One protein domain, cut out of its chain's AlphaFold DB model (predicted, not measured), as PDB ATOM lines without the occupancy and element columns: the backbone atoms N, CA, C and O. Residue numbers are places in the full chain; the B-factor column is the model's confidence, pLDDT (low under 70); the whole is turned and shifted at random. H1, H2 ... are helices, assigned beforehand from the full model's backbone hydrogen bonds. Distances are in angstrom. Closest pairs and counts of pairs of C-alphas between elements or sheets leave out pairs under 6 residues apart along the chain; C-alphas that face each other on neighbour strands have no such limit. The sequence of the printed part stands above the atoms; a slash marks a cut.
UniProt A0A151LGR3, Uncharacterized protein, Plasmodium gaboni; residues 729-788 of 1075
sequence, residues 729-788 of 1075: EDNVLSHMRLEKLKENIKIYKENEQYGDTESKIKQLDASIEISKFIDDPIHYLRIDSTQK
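Overview. This is residues 729 to 788 of the 1075 residues of an uncharacterized protein of Plasmodium gaboni (UniProt A0A151LGR3). Two long helices, H2 and H1, run opposite ways and cross at 46 degrees, joined at one end by a short loop. At the other end the short H3 follows H2, and a tail, residues 781 to 788, runs out and adds to the length. The printed part has 60 residues with three named helices, H1, H2, H3 in chain order, and no named strand: all helix. It is loose, with a radius of gyration of the C-alphas of 13.5 A, and spans 47 by 17 by 13 A.

Along the chain. H2, residues 757 to 775, is 26.6 A long and begins at C-alpha 757 (-20.212, 1.284, -19.871). H1, residues 735 to 750, is 22.4 A long and begins at C-alpha 735 (-0.620, -19.564, -8.275). H3 is residues 777 to 780.

Arrangement. H2, with residues 762 to 770 alone, touches residues 741 to 748 of H1; the closest C-alphas, of Gln 763 and Tyr 748, are 4.8 A apart. Their tilt is steep, 46 degrees, opposite ways. H3 is close to H2 but not clearly touching; the closest C-alphas, of Tyr 780 and Phe 773, are 5.6 A apart. In H1 every O i to N i+4 pair is within hydrogen-bond range, in H2 14 of 15; H3 is too short for such a pair, and its one O i to N i+3 pair is not within range.

Size, cuts and confidence. The C-alphas farthest apart, of Gly 755 and Lys 788, are 47.1 A apart. The printed part has no cut; the link H1 to H2 is short, H2 to H3 tight. The model's pLDDT is under 70 at residues 729 to 737, 752 to 755 and 781 to 788.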
ATOM      1  N   GLU A 729       5.771 -13.883  -8.522       64.25
ATOM      2  CA  GLU A 729       6.066 -15.289  -8.858       64.25
ATOM      3  C   GLU A 729       6.980 -16.004  -7.855       64.25
ATOM      4  O   GLU A 729       6.583 -17.032  -7.312       64.25
ATOM      5  N   ASP A 730       8.147 -15.430  -7.548       60.19
ATOM      6  CA  ASP A 730       9.157 -16.017  -6.651       60.19
ATOM      7  C   ASP A 730       8.662 -16.176  -5.185       60.19
ATOM      8  O   ASP A 730       9.334 -16.813  -4.373       60.19
ATOM      9  N   ASN A 731       7.512 -15.585  -4.824       58.66
ATOM     10  CA  ASN A 731       7.021 -15.444  -3.446       58.66
ATOM     11  C   ASN A 731       5.579 -15.964  -3.221       58.66
ATOM     12  O   ASN A 731       5.075 -15.896  -2.101       58.66
ATOM     13  N   VAL A 732       4.898 -16.458  -4.259       58.16
ATOM     14  CA  VAL A 732       3.475 -16.853  -4.215       58.16
ATOM     15  C   VAL A 732       3.271 -18.231  -3.573       58.16
ATOM     16  O   VAL A 732       3.918 -19.197  -3.964       58.16
ATOM     17  N   LEU A 733       2.295 -18.348  -2.661       54.19
ATOM     18  CA  LEU A 733       1.850 -19.642  -2.112       54.19
ATOM     19  C   LEU A 733       0.644 -20.255  -2.859       54.19
ATOM     20  O   LEU A 733       0.357 -21.434  -2.703       54.19
ATOM     21  N   SER A 734      -0.075 -19.467  -3.667       55.81
ATOM     22  CA  SER A 734      -1.210 -19.937  -4.483       55.81
ATOM     23  C   SER A 734      -1.207 -19.298  -5.878       55.81
ATOM     24  O   SER A 734      -1.614 -18.145  -6.052       55.81
ATOM     25  N   HIS A 735      -0.755 -20.049  -6.890       62.03
ATOM     26  CA  HIS A 735      -0.620 -19.564  -8.275       62.03
ATOM     27  C   HIS A 735      -1.924 -18.958  -8.825       62.03
ATOM     28  O   HIS A 735      -1.891 -17.918  -9.480       62.03
ATOM     29  N   MET A 736      -3.079 -19.501  -8.425       58.34
ATOM     30  CA  MET A 736      -4.410 -18.991  -8.776       58.34
ATOM     31  C   MET A 736      -4.621 -17.487  -8.492       58.34
ATOM     32  O   MET A 736      -5.302 -16.823  -9.273       58.34
ATOM     33  N   ARG A 737      -4.070 -16.920  -7.404       68.06
ATOM     34  CA  ARG A 737      -4.220 -15.474  -7.114       68.06
ATOM     35  C   ARG A 737      -3.340 -14.606  -8.009       68.06
ATOM     36  O   ARG A 737      -3.754 -13.516  -8.397       68.06
ATOM     37  N   LEU A 738      -2.151 -15.097  -8.356       76.69
ATOM     38  CA  LEU A 738      -1.261 -14.443  -9.311       76.69
ATOM     39  C   LEU A 738      -1.842 -14.481 -10.729       76.69
ATOM     40  O   LEU A 738      -1.767 -13.488 -11.441       76.69
ATOM     41  N   GLU A 739      -2.430 -15.606 -11.130       74.12
ATOM     42  CA  GLU A 739      -3.105 -15.748 -12.422       74.12
ATOM     43  C   GLU A 739      -4.264 -14.759 -12.545       74.12
ATOM     44  O   GLU A 739      -4.275 -13.988 -13.496       74.12
ATOM     45  N   LYS A 740      -5.148 -14.676 -11.537       80.38
ATOM     46  CA  LYS A 740      -6.222 -13.667 -11.503       80.38
ATOM     47  C   LYS A 740      -5.697 -12.229 -11.522       80.38
ATOM     48  O   LYS A 740      -6.293 -11.365 -12.152       80.38
ATOM     49  N   LEU A 741      -4.568 -11.953 -10.866       82.19
ATOM     50  CA  LEU A 741      -3.935 -10.633 -10.926       82.19
ATOM     51  C   LEU A 741      -3.391 -10.325 -12.335       82.19
ATOM     52  O   LEU A 741      -3.586  -9.218 -12.826       82.19
ATOM     53  N   LYS A 742      -2.753 -11.291 -13.010       81.56
ATOM     54  CA  LYS A 742      -2.293 -11.151 -14.406       81.56
ATOM     55  C   LYS A 742      -3.463 -10.967 -15.376       81.56
ATOM     56  O   LYS A 742      -3.389 -10.115 -16.254       81.56
ATOM     57  N   GLU A 743      -4.528 -11.738 -15.189       83.94
ATOM     58  CA  GLU A 743      -5.787 -11.672 -15.931       83.94
ATOM     59  C   GLU A 743      -6.449 -10.297 -15.770       83.94
ATOM     60  O   GLU A 743      -6.715  -9.633 -16.763       83.94
ATOM     61  N   ASN A 744      -6.572  -9.785 -14.542       84.94
ATOM     62  CA  ASN A 744      -7.094  -8.439 -14.295       84.94
ATOM     63  C   ASN A 744      -6.179  -7.329 -14.842       84.94
ATOM     64  O   ASN A 744      -6.680  -6.345 -15.373       84.94
ATOM     65  N   ILE A 745      -4.850  -7.480 -14.797       83.31
ATOM     66  CA  ILE A 745      -3.913  -6.538 -15.443       83.31
ATOM     67  C   ILE A 745      -4.054  -6.565 -16.975       83.31
ATOM     68  O   ILE A 745      -3.880  -5.528 -17.616       83.31
ATOM     69  N   LYS A 746      -4.377  -7.721 -17.567       85.38
ATOM     70  CA  LYS A 746      -4.685  -7.857 -18.998       85.38
ATOM     71  C   LYS A 746      -6.018  -7.164 -19.325       85.38
ATOM     72  O   LYS A 746      -6.023  -6.229 -20.116       85.38
ATOM     73  N   ILE A 747      -7.095  -7.529 -18.623       81.88
ATOM     74  CA  ILE A 747      -8.443  -6.943 -18.743       81.88
ATOM     75  C   ILE A 747      -8.412  -5.420 -18.564       81.88
ATOM     76  O   ILE A 747      -9.069  -4.710 -19.318       81.88
ATOM     77  N   TYR A 748      -7.642  -4.897 -17.605       82.75
ATOM     78  CA  TYR A 748      -7.517  -3.456 -17.382       82.75
ATOM     79  C   TYR A 748      -6.929  -2.734 -18.602       82.75
ATOM     80  O   TYR A 748      -7.497  -1.739 -19.040       82.75
ATOM     81  N   LYS A 749      -5.842  -3.266 -19.181       81.88
ATOM     82  CA  LYS A 749      -5.166  -2.706 -20.367       81.88
ATOM     83  C   LYS A 749      -5.966  -2.855 -21.654       81.88
ATOM     84  O   LYS A 749      -5.919  -1.984 -22.510       81.88
ATOM     85  N   GLU A 750      -6.682  -3.961 -21.815       79.62
ATOM     86  CA  GLU A 750      -7.525  -4.169 -22.995       79.62
ATOM     87  C   GLU A 750      -8.737  -3.228 -22.945       79.62
ATOM     88  O   GLU A 750      -9.038  -2.566 -23.933       79.62
ATOM     89  N   ASN A 751      -9.352  -3.045 -21.770       77.56
ATOM     90  CA  ASN A 751     -10.464  -2.107 -21.590       77.56
ATOM     91  C   ASN A 751     -10.056  -0.619 -21.508       77.56
ATOM     92  O   ASN A 751     -10.943   0.228 -21.510       77.56
ATOM     93  N   GLU A 752      -8.761  -0.264 -21.522       65.44
ATOM     94  CA  GLU A 752      -8.317   1.138 -21.692       65.44
ATOM     95  C   GLU A 752      -8.748   1.736 -23.047       65.44
ATOM     96  O   GLU A 752      -8.835   2.957 -23.165       65.44
ATOM     97  N   GLN A 753      -9.042   0.904 -24.055       60.81
ATOM     98  CA  GLN A 753      -9.397   1.351 -25.411       60.81
ATOM     99  C   GLN A 753     -10.911   1.375 -25.700       60.81
ATOM    100  O   GLN A 753     -11.327   1.983 -26.686       60.81
ATOM    101  N   TYR A 754     -11.750   0.754 -24.861       61.19
ATOM    102  CA  TYR A 754     -13.183   0.588 -25.140       61.19
ATOM    103  C   TYR A 754     -14.049   1.596 -24.372       61.19
ATOM    104  O   TYR A 754     -14.019   1.686 -23.144       61.19
ATOM    105  N   GLY A 755     -14.863   2.358 -25.107       67.06
ATOM    106  CA  GLY A 755     -15.672   3.449 -24.559       67.06
ATOM    107  C   GLY A 755     -16.912   3.021 -23.762       67.06
ATOM    108  O   GLY A 755     -17.493   3.863 -23.068       67.06
ATOM    109  N   ASP A 756     -17.316   1.755 -23.849       81.50
ATOM    110  CA  ASP A 756     -18.603   1.266 -23.352       81.50
ATOM    111  C   ASP A 756     -18.702   1.208 -21.824       81.50
ATOM    112  O   ASP A 756     -17.717   1.052 -21.100       81.50
ATOM    113  N   THR A 757     -19.931   1.313 -21.314       74.06
ATOM    114  CA  THR A 757     -20.212   1.284 -19.871       74.06
ATOM    115  C   THR A 757     -19.823  -0.047 -19.234       74.06
ATOM    116  O   THR A 757     -19.258  -0.048 -18.144       74.06
ATOM    117  N   GLU A 758     -20.060  -1.173 -19.910       77.38
ATOM    118  CA  GLU A 758     -19.684  -2.500 -19.410       77.38
ATOM    119  C   GLU A 758     -18.159  -2.689 -19.377       77.38
ATOM    120  O   GLU A 758     -17.619  -3.173 -18.382       77.38
ATOM    121  N   SER A 759     -17.447  -2.239 -20.414       79.88
ATOM    122  CA  SER A 759     -15.979  -2.258 -20.475       79.88
ATOM    123  C   SER A 759     -15.355  -1.390 -19.379       79.88
ATOM    124  O   SER A 759     -14.427  -1.824 -18.701       79.88
ATOM    125  N   LYS A 760     -15.931  -0.210 -19.110       78.31
ATOM    126  CA  LYS A 760     -15.530   0.668 -17.995       78.31
ATOM    127  C   LYS A 760     -15.829   0.071 -16.617       78.31
ATOM    128  O   LYS A 760     -15.039   0.269 -15.701       78.31
ATOM    129  N   ILE A 761     -16.916  -0.689 -16.459       82.31
ATOM    130  CA  ILE A 761     -17.193  -1.439 -15.221       82.31
ATOM    131  C   ILE A 761     -16.146  -2.549 -15.032       82.31
ATOM    132  O   ILE A 761     -15.519  -2.609 -13.978       82.31
ATOM    133  N   LYS A 762     -15.858  -3.347 -16.069       83.69
ATOM    134  CA  LYS A 762     -14.807  -4.384 -16.035       83.69
ATOM    135  C   LYS A 762     -13.417  -3.798 -15.754       83.69
ATOM    136  O   LYS A 762     -12.657  -4.368 -14.973       83.69
ATOM    137  N   GLN A 763     -13.097  -2.640 -16.334       84.06
ATOM    138  CA  GLN A 763     -11.872  -1.892 -16.047       84.06
ATOM    139  C   GLN A 763     -11.833  -1.423 -14.581       84.06
ATOM    140  O   GLN A 763     -10.810  -1.577 -13.912       84.06
ATOM    141  N   LEU A 764     -12.940  -0.889 -14.054       82.88
ATOM    142  CA  LEU A 764     -13.047  -0.444 -12.664       82.88
ATOM    143  C   LEU A 764     -12.871  -1.615 -11.683       82.88
ATOM    144  O   LEU A 764     -12.046  -1.515 -10.775       82.88
ATOM    145  N   ASP A 765     -13.558  -2.736 -11.899       84.31
ATOM    146  CA  ASP A 765     -13.434  -3.950 -11.082       84.31
ATOM    147  C   ASP A 765     -12.003  -4.514 -11.111       84.31
ATOM    148  O   ASP A 765     -11.428  -4.817 -10.059       84.31
ATOM    149  N   ALA A 766     -11.374  -4.565 -12.291       85.25
ATOM    150  CA  ALA A 766      -9.972  -4.953 -12.427       85.25
ATOM    151  C   ALA A 766      -9.040  -3.997 -11.658       85.25
ATOM    152  O   ALA A 766      -8.142  -4.451 -10.946       85.25
ATOM    153  N   SER A 767      -9.288  -2.683 -11.719       81.50
ATOM    154  CA  SER A 767      -8.527  -1.670 -10.970       81.50
ATOM    155  C   SER A 767      -8.654  -1.835  -9.451       81.50
ATOM    156  O   SER A 767      -7.674  -1.674  -8.720       81.50
ATOM    157  N   ILE A 768      -9.840  -2.233  -8.981       83.94
ATOM    158  CA  ILE A 768     -10.157  -2.490  -7.574       83.94
ATOM    159  C   ILE A 768      -9.497  -3.789  -7.080       83.94
ATOM    160  O   ILE A 768      -9.193  -3.905  -5.894       83.94
ATOM    161  N   GLU A 769      -9.249  -4.782  -7.938       83.38
ATOM    162  CA  GLU A 769      -8.455  -5.964  -7.562       83.38
ATOM    163  C   GLU A 769      -6.942  -5.689  -7.606       83.38
ATOM    164  O   GLU A 769      -6.206  -6.140  -6.727       83.38
ATOM    165  N   ILE A 770      -6.474  -4.877  -8.560       83.62
ATOM    166  CA  ILE A 770      -5.068  -4.449  -8.656       83.62
ATOM    167  C   ILE A 770      -4.669  -3.570  -7.455       83.62
ATOM    168  O   ILE A 770      -3.586  -3.759  -6.896       83.62
ATOM    169  N   SER A 771      -5.528  -2.647  -7.012       80.88
ATOM    170  CA  SER A 771      -5.234  -1.766  -5.870       80.88
ATOM    171  C   SER A 771      -5.072  -2.539  -4.556       80.88
ATOM    172  O   SER A 771      -4.098  -2.301  -3.843       80.88
ATOM    173  N   LYS A 772      -5.912  -3.553  -4.290       83.38
ATOM    174  CA  LYS A 772      -5.764  -4.460  -3.129       83.38
ATOM    175  C   LYS A 772      -4.391  -5.139  -3.081       83.38
ATOM    176  O   LYS A 772      -3.837  -5.309  -1.996       83.38
ATOM    177  N   PHE A 773      -3.841  -5.527  -4.235       82.25
ATOM    178  CA  PHE A 773      -2.490  -6.089  -4.316       82.25
ATOM    179  C   PHE A 773      -1.400  -5.036  -4.063       82.25
ATOM    180  O   PHE A 773      -0.398  -5.347  -3.429       82.25
ATOM    181  N   ILE A 774      -1.580  -3.798  -4.529       77.75
ATOM    182  CA  ILE A 774      -0.615  -2.707  -4.311       77.75
ATOM    183  C   ILE A 774      -0.596  -2.258  -2.838       77.75
ATOM    184  O   ILE A 774       0.479  -1.987  -2.300       77.75
ATOM    185  N   ASP A 775      -1.757  -2.210  -2.180       77.56
ATOM    186  CA  ASP A 775      -1.888  -1.792  -0.779       77.56
ATOM    187  C   ASP A 775      -1.224  -2.774   0.200       77.56
ATOM    188  O   ASP A 775      -0.467  -2.344   1.081       77.56
ATOM    189  N   ASP A 776      -1.491  -4.076   0.032       76.62
ATOM    190  CA  ASP A 776      -0.975  -5.159   0.879       76.62
ATOM    191  C   ASP A 776      -0.625  -6.426   0.063       76.62
ATOM    192  O   ASP A 776      -1.352  -7.429   0.088       76.62
ATOM    193  N   PRO A 777       0.515  -6.428  -0.655       71.62
ATOM    194  CA  PRO A 777       0.919  -7.561  -1.489       71.62
ATOM    195  C   PRO A 777       1.253  -8.820  -0.673       71.62
ATOM    196  O   PRO A 777       1.216  -9.928  -1.211       71.62
ATOM    197  N   ILE A 778       1.561  -8.669   0.620       71.94
ATOM    198  CA  ILE A 778       1.916  -9.768   1.529       71.94
ATOM    199  C   ILE A 778       0.656 -10.565   1.885       71.94
ATOM    200  O   ILE A 778       0.608 -11.782   1.664       71.94
ATOM    201  N   HIS A 779      -0.394  -9.869   2.332       74.50
ATOM    202  CA  HIS A 779      -1.696 -10.473   2.602       74.50
ATOM    203  C   HIS A 779      -2.369 -10.982   1.320       74.50
ATOM    204  O   HIS A 779      -2.915 -12.091   1.298       74.50
ATOM    205  N   TYR A 780      -2.301 -10.207   0.230       76.88
ATOM    206  CA  TYR A 780      -2.906 -10.581  -1.049       76.88
ATOM    207  C   TYR A 780      -2.348 -11.914  -1.573       76.88
ATOM    208  O   TYR A 780      -3.116 -12.783  -1.987       76.88
ATOM    209  N   LEU A 781      -1.033 -12.137  -1.477       69.88
ATOM    210  CA  LEU A 781      -0.391 -13.384  -1.915       69.88
ATOM    211  C   LEU A 781      -0.352 -14.497  -0.847       69.88
ATOM    212  O   LEU A 781       0.119 -15.596  -1.149       69.88
ATOM    213  N   ARG A 782      -0.880 -14.248   0.365       66.75
ATOM    214  CA  ARG A 782      -0.856 -15.164   1.530       66.75
ATOM    215  C   ARG A 782       0.557 -15.654   1.890       66.75
ATOM    216  O   ARG A 782       0.771 -16.826   2.189       66.75
ATOM    217  N   ILE A 783       1.533 -14.748   1.887       64.56
ATOM    218  CA  ILE A 783       2.934 -15.076   2.225       64.56
ATOM    219  C   ILE A 783       3.068 -15.423   3.726       64.56
ATOM    220  O   ILE A 783       3.884 -16.264   4.119       64.56
ATOM    221  N   ASP A 784       2.197 -14.840   4.554       56.81
ATOM    222  CA  ASP A 784       2.146 -15.017   6.011       56.81
ATOM    223  C   ASP A 784       1.834 -16.452   6.461       56.81
ATOM    224  O   ASP A 784       2.328 -16.893   7.495       56.81
ATOM    225  N   SER A 785       1.046 -17.213   5.691       48.91
ATOM    226  CA  SER A 785       0.613 -18.569   6.071       48.91
ATOM    227  C   SER A 785       1.652 -19.656   5.767       48.91
ATOM    228  O   SER A 785       1.327 -20.841   5.727       48.91
ATOM    229  N   THR A 786       2.910 -19.287   5.510       42.41
ATOM    230  CA  THR A 786       3.951 -20.255   5.149       42.41
ATOM    231  C   THR A 786       4.467 -21.042   6.357       42.41
ATOM    232  O   THR A 786       4.934 -20.490   7.353       42.41
ATOM    233  N   GLN A 787       4.530 -22.372   6.220       43.28
ATOM    234  CA  GLN A 787       5.090 -23.295   7.227       43.28
ATOM    235  C   GLN A 787       6.585 -23.043   7.555       43.28
ATOM    236  O   GLN A 787       7.139 -23.649   8.477       43.28
ATOM    237  N   LYS A 788       7.240 -22.100   6.856       41.06
ATOM    238  CA  LYS A 788       8.551 -21.535   7.216       41.06
ATOM    239  C   LYS A 788       8.576 -20.987   8.651       41.06
ATOM    240  O   LYS A 788       9.609 -21.107   9.301       41.06
TER     241      LYS A 788